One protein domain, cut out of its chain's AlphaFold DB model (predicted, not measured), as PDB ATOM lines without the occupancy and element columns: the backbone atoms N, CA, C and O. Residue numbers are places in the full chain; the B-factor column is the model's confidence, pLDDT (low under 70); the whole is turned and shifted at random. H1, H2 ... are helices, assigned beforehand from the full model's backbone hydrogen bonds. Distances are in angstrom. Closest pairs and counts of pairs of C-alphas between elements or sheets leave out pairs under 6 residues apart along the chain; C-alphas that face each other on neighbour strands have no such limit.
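Overview. This is residues 294 to 355 of the 355 residues of the protein "uncharacterized protein LOC116289014" of Actinia tenebrosa (UniProt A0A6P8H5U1). One long helix, H5, runs along the length of the domain, with the short helices H2 and H3 packed on one side of it, H3 at the beginning of H5 and H2 farther along. H4 lies near the beginning of H5 and packs on H3 and H1, and H1 is set about crosswise to H5. The printed part has 62 residues with five named helices, H1 to H5 in order along the chain, and no named strand; the class is all helix. The whole is compact, with a radius of gyration of the C-alphas of 10.8 A, and elongated, spanning 35 by 22 by 18 A.

Arrangement. H5, residues 336 to 354, is the longest helix. H2, residues 304 to 308, touches it at residues 343 to 350 alone, and the closest C-alphas, those of Ile 307 and Arg 347, are 4.7 A apart. H3, residues 314 to 322, touches residues 336 to 340 of H5 alone; the closest C-alphas are those of Lys 314 and Leu 340, 6.2 A apart, and the lines stand about perpendicular, at 88 degrees. H1, residues 294 to 302, only just touches H5, with 3 pairs of C-alphas within 8 A, at residues 343 to 346 of H5 alone; the closest are those of Ile 299 and Val 343, 7.2 A apart, and the lines are about perpendicular, at 80 degrees. H4, residues 325 to 333, touches H3 at a steep tilt of 48 degrees, opposite ways, the closest C-alphas being those of Leu 321 and Gly 327, 4.2 A apart. H4 also touches H1 at a steep tilt of 62 degrees, opposite ways, with the C-alphas of Ile 298 and Gly 327 closest, 6.7 A apart. H1 and H3 only just touch, with 3 pairs within 8 A, and touch only at their ends; the closest C-alphas are those of Ala 302 and Leu 321, 5.8 A apart. H4 and H5 meet only through their link, and H2 and H4 are apart. In H1, H2, H3, H4 and H5 every O i to N i+4 pair is within hydrogen-bond range.

Along the chain. H5 measures 27.3 A from C-alpha 336 at (-22.526, -11.720, 28.236) to C-alpha 354 at (-19.009, 12.478, 16.039). H4 measures 12.9 A, H1 12.5 A, H3 12.3 A and H2 6.1 A. H1 begins with C-alpha 294 at (-22.234, -9.468, 10.099).

Size, cuts and confidence. The two C-alphas farthest apart, those of Glu 332 and Lys 355, are 35.1 A apart. The printed part has no cut, and its four links are tight. The mean pLDDT of the printed part is 86.6; residues 354 to 355 are under 70. Lys 355 is the chain's last residue.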
ATOM      1  N   GLY A 294     -20.784  -9.261  10.011       83.50
ATOM      2  CA  GLY A 294     -22.234  -9.468  10.099       83.50
ATOM      3  C   GLY A 294     -22.751  -9.474  11.541       83.50
ATOM      4  O   GLY A 294     -23.781  -8.873  11.843       83.50
ATOM      5  N   GLU A 295     -22.001 -10.075  12.461       87.38
ATOM      6  CA  GLU A 295     -22.329 -10.105  13.892       87.38
ATOM      7  C   GLU A 295     -22.234  -8.720  14.537       87.38
ATOM      8  O   GLU A 295     -23.068  -8.344  15.364       87.38
ATOM      9  N   ILE A 296     -21.259  -7.918  14.109       88.31
ATOM     10  CA  ILE A 296     -21.117  -6.523  14.533       88.31
ATOM     11  C   ILE A 296     -22.343  -5.712  14.106       88.31
ATOM     12  O   ILE A 296     -22.892  -4.965  14.918       88.31
ATOM     13  N   PHE A 297     -22.820  -5.899  12.873       89.38
ATOM     14  CA  PHE A 297     -24.015  -5.219  12.374       89.38
ATOM     15  C   PHE A 297     -25.268  -5.575  13.189       89.38
ATOM     16  O   PHE A 297     -26.064  -4.694  13.524       89.38
ATOM     17  N   ILE A 298     -25.421  -6.844  13.578       88.75
ATOM     18  CA  ILE A 298     -26.524  -7.290  14.444       88.75
ATOM     19  C   ILE A 298     -26.470  -6.565  15.796       88.75
ATOM     20  O   ILE A 298     -27.486  -6.026  16.243       88.75
ATOM     21  N   ILE A 299     -25.289  -6.478  16.419       89.44
ATOM     22  CA  ILE A 299     -25.099  -5.770  17.697       89.44
ATOM     23  C   ILE A 299     -25.395  -4.272  17.546       89.44
ATOM     24  O   ILE A 299     -26.101  -3.699  18.378       89.44
ATOM     25  N   GLN A 300     -24.901  -3.627  16.487       90.00
ATOM     26  CA  GLN A 300     -25.152  -2.207  16.223       90.00
ATOM     27  C   GLN A 300     -26.641  -1.912  16.015       90.00
ATOM     28  O   GLN A 300     -27.143  -0.889  16.488       90.00
ATOM     29  N   LYS A 301     -27.359  -2.808  15.328       90.06
ATOM     30  CA  LYS A 301     -28.795  -2.666  15.071       90.06
ATOM     31  C   LYS A 301     -29.621  -2.878  16.341       90.06
ATOM     32  O   LYS A 301     -30.469  -2.043  16.641       90.06
ATOM     33  N   ALA A 302     -29.360  -3.944  17.097       88.62
ATOM     34  CA  ALA A 302     -30.133  -4.298  18.291       88.62
ATOM     35  C   ALA A 302     -29.867  -3.364  19.489       88.62
ATOM     36  O   ALA A 302     -30.784  -3.017  20.236       88.62
ATOM     37  N   CYS A 303     -28.619  -2.913  19.651       89.50
ATOM     38  CA  CYS A 303     -28.181  -2.078  20.773       89.50
ATOM     39  C   CYS A 303     -27.997  -0.599  20.397       89.50
ATOM     40  O   CYS A 303     -27.296   0.123  21.111       89.50
ATOM     41  N   ARG A 304     -28.616  -0.123  19.305       88.00
ATOM     42  CA  ARG A 304     -28.468   1.253  18.791       88.00
ATOM     43  C   ARG A 304     -28.649   2.317  19.877       88.00
ATOM     44  O   ARG A 304     -27.816   3.214  20.004       88.00
ATOM     45  N   ASP A 305     -29.693   2.179  20.686       86.38
ATOM     46  CA  ASP A 305     -30.056   3.157  21.718       86.38
ATOM     47  C   ASP A 305     -29.027   3.186  22.860       86.38
ATOM     48  O   ASP A 305     -28.683   4.246  23.390       86.38
ATOM     49  N   ILE A 306     -28.477   2.014  23.201       88.75
ATOM     50  CA  ILE A 306     -27.428   1.844  24.217       88.75
ATOM     51  C   ILE A 306     -26.096   2.418  23.714       88.75
ATOM     52  O   ILE A 306     -25.367   3.068  24.466       88.75
ATOM     53  N   ILE A 307     -25.782   2.195  22.436       89.12
ATOM     54  CA  ILE A 307     -24.564   2.694  21.789       89.12
ATOM     55  C   ILE A 307     -24.615   4.217  21.641       89.12
ATOM     56  O   ILE A 307     -23.595   4.873  21.834       89.12
ATOM     57  N   ALA A 308     -25.781   4.792  21.334       83.25
ATOM     58  CA  ALA A 308     -25.940   6.235  21.205       83.25
ATOM     59  C   ALA A 308     -25.773   6.939  22.562       83.25
ATOM     60  O   ALA A 308     -24.791   7.652  22.770       83.25
ATOM     61  N   PHE A 309     -26.683   6.698  23.513       79.94
ATOM     62  CA  PHE A 309     -26.692   7.446  24.778       79.94
ATOM     63  C   PHE A 309     -27.094   6.622  26.008       79.94
ATOM     64  O   PHE A 309     -26.790   7.036  27.127       79.94
ATOM     65  N   GLY A 310     -27.689   5.437  25.842       83.62
ATOM     66  CA  GLY A 310     -28.246   4.662  26.950       83.62
ATOM     67  C   GLY A 310     -27.215   4.135  27.965       83.62
ATOM     68  O   GLY A 310     -26.036   3.953  27.641       83.62
ATOM     69  N   PRO A 311     -27.630   3.864  29.216       84.50
ATOM     70  CA  PRO A 311     -26.773   3.228  30.209       84.50
ATOM     71  C   PRO A 311     -26.472   1.776  29.815       84.50
ATOM     72  O   PRO A 311     -27.354   1.019  29.402       84.50
ATOM     73  N   ILE A 312     -25.200   1.401  29.943       89.38
ATOM     74  CA  ILE A 312     -24.671   0.104  29.519       89.38
ATOM     75  C   ILE A 312     -24.734  -0.869  30.700       89.38
ATOM     76  O   ILE A 312     -24.018  -0.695  31.684       89.38
ATOM     77  N   SER A 313     -25.538  -1.926  30.589       90.75
ATOM     78  CA  SER A 313     -25.576  -3.023  31.562       90.75
ATOM     79  C   SER A 313     -25.761  -4.371  30.867       90.75
ATOM     80  O   SER A 313     -26.312  -4.434  29.767       90.75
ATOM     81  N   LYS A 314     -25.304  -5.457  31.511       88.75
ATOM     82  CA  LYS A 314     -25.417  -6.825  30.969       88.75
ATOM     83  C   LYS A 314     -26.877  -7.193  30.694       88.75
ATOM     84  O   LYS A 314     -27.211  -7.556  29.577       88.75
ATOM     85  N   ILE A 315     -27.738  -6.979  31.691       88.12
ATOM     86  CA  ILE A 315     -29.178  -7.269  31.631       88.12
ATOM     87  C   ILE A 315     -29.832  -6.538  30.454       88.12
ATOM     88  O   ILE A 315     -30.590  -7.121  29.690       88.12
ATOM     89  N   ARG A 316     -29.505  -5.257  30.259       87.69
ATOM     90  CA  ARG A 316     -30.128  -4.457  29.206       87.69
ATOM     91  C   ARG A 316     -29.668  -4.878  27.811       87.69
ATOM     92  O   ARG A 316     -30.479  -4.888  26.895       87.69
ATOM     93  N   ILE A 317     -28.396  -5.243  27.651       89.56
ATOM     94  CA  ILE A 317     -27.877  -5.768  26.381       89.56
ATOM     95  C   ILE A 317     -28.554  -7.097  26.038       89.56
ATOM     96  O   ILE A 317     -29.021  -7.247  24.911       89.56
ATOM     97  N   SER A 318     -28.687  -8.012  27.003       89.00
ATOM     98  CA  SER A 318     -29.415  -9.272  26.815       89.00
ATOM     99  C   SER A 318     -30.868  -9.031  26.399       89.00
ATOM    100  O   SER A 318     -31.268  -9.485  25.334       89.00
ATOM    101  N   ASN A 319     -31.605  -8.182  27.123       90.00
ATOM    102  CA  ASN A 319     -33.000  -7.859  26.793       90.00
ATOM    103  C   ASN A 319     -33.169  -7.220  25.400       90.00
ATOM    104  O   ASN A 319     -34.227  -7.336  24.788       90.00
ATOM    105  N   HIS A 320     -32.174  -6.476  24.908       87.00
ATOM    106  CA  HIS A 320     -32.214  -5.886  23.565       87.00
ATOM    107  C   HIS A 320     -31.891  -6.910  22.470       87.00
ATOM    108  O   HIS A 320     -32.488  -6.853  21.396       87.00
ATOM    109  N   LEU A 321     -30.987  -7.852  22.743       89.44
ATOM    110  CA  LEU A 321     -30.640  -8.928  21.819       89.44
ATOM    111  C   LEU A 321     -31.738 -10.001  21.741       89.44
ATOM    112  O   LEU A 321     -32.023 -10.478  20.649       89.44
ATOM    113  N   GLU A 322     -32.441 -10.297  22.835       90.38
ATOM    114  CA  GLU A 322     -33.564 -11.255  22.860       90.38
ATOM    115  C   GLU A 322     -34.753 -10.842  21.978       90.38
ATOM    116  O   GLU A 322     -35.494 -11.696  21.491       90.38
ATOM    117  N   LYS A 323     -34.924  -9.537  21.724       88.81
ATOM    118  CA  LYS A 323     -36.006  -9.000  20.878       88.81
ATOM    119  C   LYS A 323     -35.855  -9.338  19.396       88.81
ATOM    120  O   LYS A 323     -36.806  -9.169  18.641       88.81
ATOM    121  N   THR A 324     -34.665  -9.751  18.964       88.50
ATOM    122  CA  THR A 324     -34.371 -10.056  17.559       88.50
ATOM    123  C   THR A 324     -33.941 -11.508  17.441       88.50
ATOM    124  O   THR A 324     -33.092 -11.956  18.206       88.50
ATOM    125  N   GLU A 325     -34.443 -12.232  16.442       84.00
ATOM    126  CA  GLU A 325     -34.083 -13.643  16.246       84.00
ATOM    127  C   GLU A 325     -32.569 -13.824  16.035       84.00
ATOM    128  O   GLU A 325     -31.932 -14.654  16.675       84.00
ATOM    129  N   SER A 326     -31.943 -12.929  15.263       84.12
ATOM    130  CA  SER A 326     -30.484 -12.882  15.102       84.12
ATOM    131  C   SER A 326     -29.729 -12.518  16.386       84.12
ATOM    132  O   SER A 326     -28.556 -12.846  16.516       84.12
ATOM    133  N   GLY A 327     -30.364 -11.826  17.335       85.69
ATOM    134  CA  GLY A 327     -29.757 -11.463  18.616       85.69
ATOM    135  C   GLY A 327     -29.801 -12.600  19.642       85.69
ATOM    136  O   GLY A 327     -28.869 -12.721  20.434       85.69
ATOM    137  N   LYS A 328     -30.799 -13.490  19.576       88.12
ATOM    138  CA  LYS A 328     -30.824 -14.733  20.369       88.12
ATOM    139  C   LYS A 328     -29.655 -15.650  20.011       88.12
ATOM    140  O   LYS A 328     -28.931 -16.083  20.899       88.12
ATOM    141  N   ILE A 329     -29.380 -15.811  18.713       87.38
ATOM    142  CA  ILE A 329     -28.219 -16.567  18.208       87.38
ATOM    143  C   ILE A 329     -26.902 -15.991  18.764       87.38
ATOM    144  O   ILE A 329     -25.980 -16.726  19.110       87.38
ATOM    145  N   MET A 330     -26.816 -14.665  18.916       86.38
ATOM    146  CA  MET A 330     -25.643 -14.005  19.504       86.38
ATOM    147  C   MET A 330     -25.486 -14.278  21.003       86.38
ATOM    148  O   MET A 330     -24.357 -14.337  21.484       86.38
ATOM    149  N   LEU A 331     -26.589 -14.431  21.738       88.81
ATOM    150  CA  LEU A 331     -26.571 -14.748  23.167       88.81
ATOM    151  C   LEU A 331     -26.173 -16.201  23.441       88.81
ATOM    152  O   LEU A 331     -25.578 -16.473  24.479       88.81
ATOM    153  N   GLU A 332     -26.459 -17.109  22.509       89.06
ATOM    154  CA  GLU A 332     -26.001 -18.501  22.571       89.06
ATOM    155  C   GLU A 332     -24.522 -18.632  22.190       89.06
ATOM    156  O   GLU A 332     -23.775 -19.383  22.815       89.06
ATOM    157  N   LYS A 333     -24.079 -17.870  21.181       87.56
ATOM    158  CA  LYS A 333     -22.713 -17.950  20.647       87.56
ATOM    159  C   LYS A 333     -21.672 -17.210  21.494       87.56
ATOM    160  O   LYS A 333     -20.507 -17.606  21.506       87.56
ATOM    161  N   PHE A 334     -22.057 -16.135  22.182       88.94
ATOM    162  CA  PHE A 334     -21.123 -15.269  22.903       88.94
ATOM    163  C   PHE A 334     -21.505 -15.080  24.364       88.94
ATOM    164  O   PHE A 334     -22.664 -14.910  24.731       88.94
ATOM    165  N   THR A 335     -20.487 -15.001  25.218       90.38
ATOM    166  CA  THR A 335     -20.691 -14.688  26.634       90.38
ATOM    167  C   THR A 335     -21.216 -13.260  26.818       90.38
ATOM    168  O   THR A 335     -20.862 -12.330  26.083       90.38
ATOM    169  N   SER A 336     -21.999 -13.048  27.881       87.69
ATOM    170  CA  SER A 336     -22.526 -11.720  28.236       87.69
ATOM    171  C   SER A 336     -21.431 -10.653  28.396       87.69
ATOM    172  O   SER A 336     -21.666  -9.470  28.155       87.69
ATOM    173  N   GLU A 337     -20.219 -11.056  28.782       87.25
ATOM    174  CA  GLU A 337     -19.070 -10.165  28.924       87.25
ATOM    175  C   GLU A 337     -18.442  -9.779  27.580       87.25
ATOM    176  O   GLU A 337     -18.119  -8.606  27.379       87.25
ATOM    177  N   GLN A 338     -18.342 -10.712  26.630       88.50
ATOM    178  CA  GLN A 338     -17.888 -10.414  25.267       88.50
ATOM    179  C   GLN A 338     -18.838  -9.431  24.572       88.50
ATOM    180  O   GLN A 338     -18.384  -8.437  24.002       88.50
ATOM    181  N   LEU A 339     -20.153  -9.647  24.688       90.19
ATOM    182  CA  LEU A 339     -21.173  -8.754  24.128       90.19
ATOM    183  C   LEU A 339     -21.142  -7.368  24.786       90.19
ATOM    184  O   LEU A 339     -21.169  -6.346  24.097       90.19
ATOM    185  N   LEU A 340     -21.000  -7.314  26.115       91.00
ATOM    186  CA  LEU A 340     -20.839  -6.063  26.859       91.00
ATOM    187  C   LEU A 340     -19.617  -5.272  26.381       91.00
ATOM    188  O   LEU A 340     -19.703  -4.065  26.137       91.00
ATOM    189  N   ASN A 341     -18.474  -5.944  26.254       90.56
ATOM    190  CA  ASN A 341     -17.233  -5.317  25.821       90.56
ATOM    191  C   ASN A 341     -17.323  -4.844  24.367       90.56
ATOM    192  O   ASN A 341     -16.835  -3.751  24.062       90.56
ATOM    193  N   ARG A 342     -18.019  -5.588  23.495       92.06
ATOM    194  CA  ARG A 342     -18.266  -5.152  22.117       92.06
ATOM    195  C   ARG A 342     -19.148  -3.909  22.057       92.06
ATOM    196  O   ARG A 342     -18.764  -2.945  21.408       92.06
ATOM    197  N   VAL A 343     -20.257  -3.859  22.794       90.50
ATOM    198  CA  VAL A 343     -21.130  -2.668  22.846       90.50
ATOM    199  C   VAL A 343     -20.380  -1.438  23.381       90.50
ATOM    200  O   VAL A 343     -20.517  -0.337  22.844       90.50
ATOM    201  N   LYS A 344     -19.524  -1.608  24.400       90.81
ATOM    202  CA  LYS A 344     -18.636  -0.534  24.888       90.81
ATOM    203  C   LYS A 344     -17.647  -0.065  23.818       90.81
ATOM    204  O   LYS A 344     -17.327   1.120  23.760       90.81
ATOM    205  N   TYR A 345     -17.119  -0.984  23.013       90.44
ATOM    206  CA  TYR A 345     -16.231  -0.655  21.902       90.44
ATOM    207  C   TYR A 345     -16.965   0.155  20.825       90.44
ATOM    208  O   TYR A 345     -16.507   1.248  20.502       90.44
ATOM    209  N   GLU A 346     -18.144  -0.286  20.380       88.25
ATOM    210  CA  GLU A 346     -18.962   0.436  19.388       88.25
ATOM    211  C   GLU A 346     -19.285   1.869  19.822       88.25
ATOM    212  O   GLU A 346     -19.148   2.814  19.047       88.25
ATOM    213  N   ARG A 347     -19.643   2.071  21.097       88.88
ATOM    214  CA  ARG A 347     -19.913   3.416  21.625       88.88
ATOM    215  C   ARG A 347     -18.683   4.320  21.591       88.88
ATOM    216  O   ARG A 347     -18.810   5.514  21.324       88.88
ATOM    217  N   ARG A 348     -17.495   3.774  21.863       85.75
ATOM    218  CA  ARG A 348     -16.239   4.532  21.764       85.75
ATOM    219  C   ARG A 348     -15.930   4.905  20.319       85.75
ATOM    220  O   ARG A 348     -15.546   6.045  20.084       85.75
ATOM    221  N   MET A 349     -16.143   3.988  19.375       85.62
ATOM    222  CA  MET A 349     -15.937   4.256  17.950       85.62
ATOM    223  C   MET A 349     -16.898   5.331  17.438       85.62
ATOM    224  O   MET A 349     -16.455   6.299  16.832       85.62
ATOM    225  N   LYS A 350     -18.187   5.246  17.786       84.19
ATOM    226  CA  LYS A 350     -19.175   6.263  17.402       84.19
ATOM    227  C   LYS A 350     -18.825   7.655  17.938       84.19
ATOM    228  O   LYS A 350     -18.922   8.631  17.208       84.19
ATOM    229  N   ARG A 351     -18.371   7.756  19.195       82.00
ATOM    230  CA  ARG A 351     -17.936   9.036  19.786       82.00
ATOM    231  C   ARG A 351     -16.743   9.658  19.062       82.00
ATOM    232  O   ARG A 351     -16.682  10.873  18.989       82.00
ATOM    233  N   ARG A 352     -15.827   8.841  18.536       79.69
ATOM    234  CA  ARG A 352     -14.690   9.315  17.731       79.69
ATOM    235  C   ARG A 352     -15.110   9.825  16.353       79.69
ATOM    236  O   ARG A 352     -14.444  10.694  15.836       79.69
ATOM    237  N   GLN A 353     -16.195   9.296  15.787       74.88
ATOM    238  CA  GLN A 353     -16.737   9.740  14.494       74.88
ATOM    239  C   GLN A 353     -17.653  10.972  14.596       74.88
ATOM    240  O   GLN A 353     -18.045  11.515  13.572       74.88
ATOM    241  N   THR A 354     -18.088  11.342  15.808       68.88
ATOM    242  CA  THR A 354     -19.009  12.478  16.039       68.88
ATOM    243  C   THR A 354     -18.290  13.710  16.609       68.88
ATOM    244  O   THR A 354     -18.918  14.752  16.767       68.88
ATOM    245  N   LYS A 355     -17.011  13.571  16.970       47.59
ATOM    246  CA  LYS A 355     -16.088  14.695  17.146       47.59
ATOM    247  C   LYS A 355     -15.493  15.007  15.783       47.59
ATOM    248  O   LYS A 355     -15.289  16.207  15.527       47.59
TER     249      LYS A 355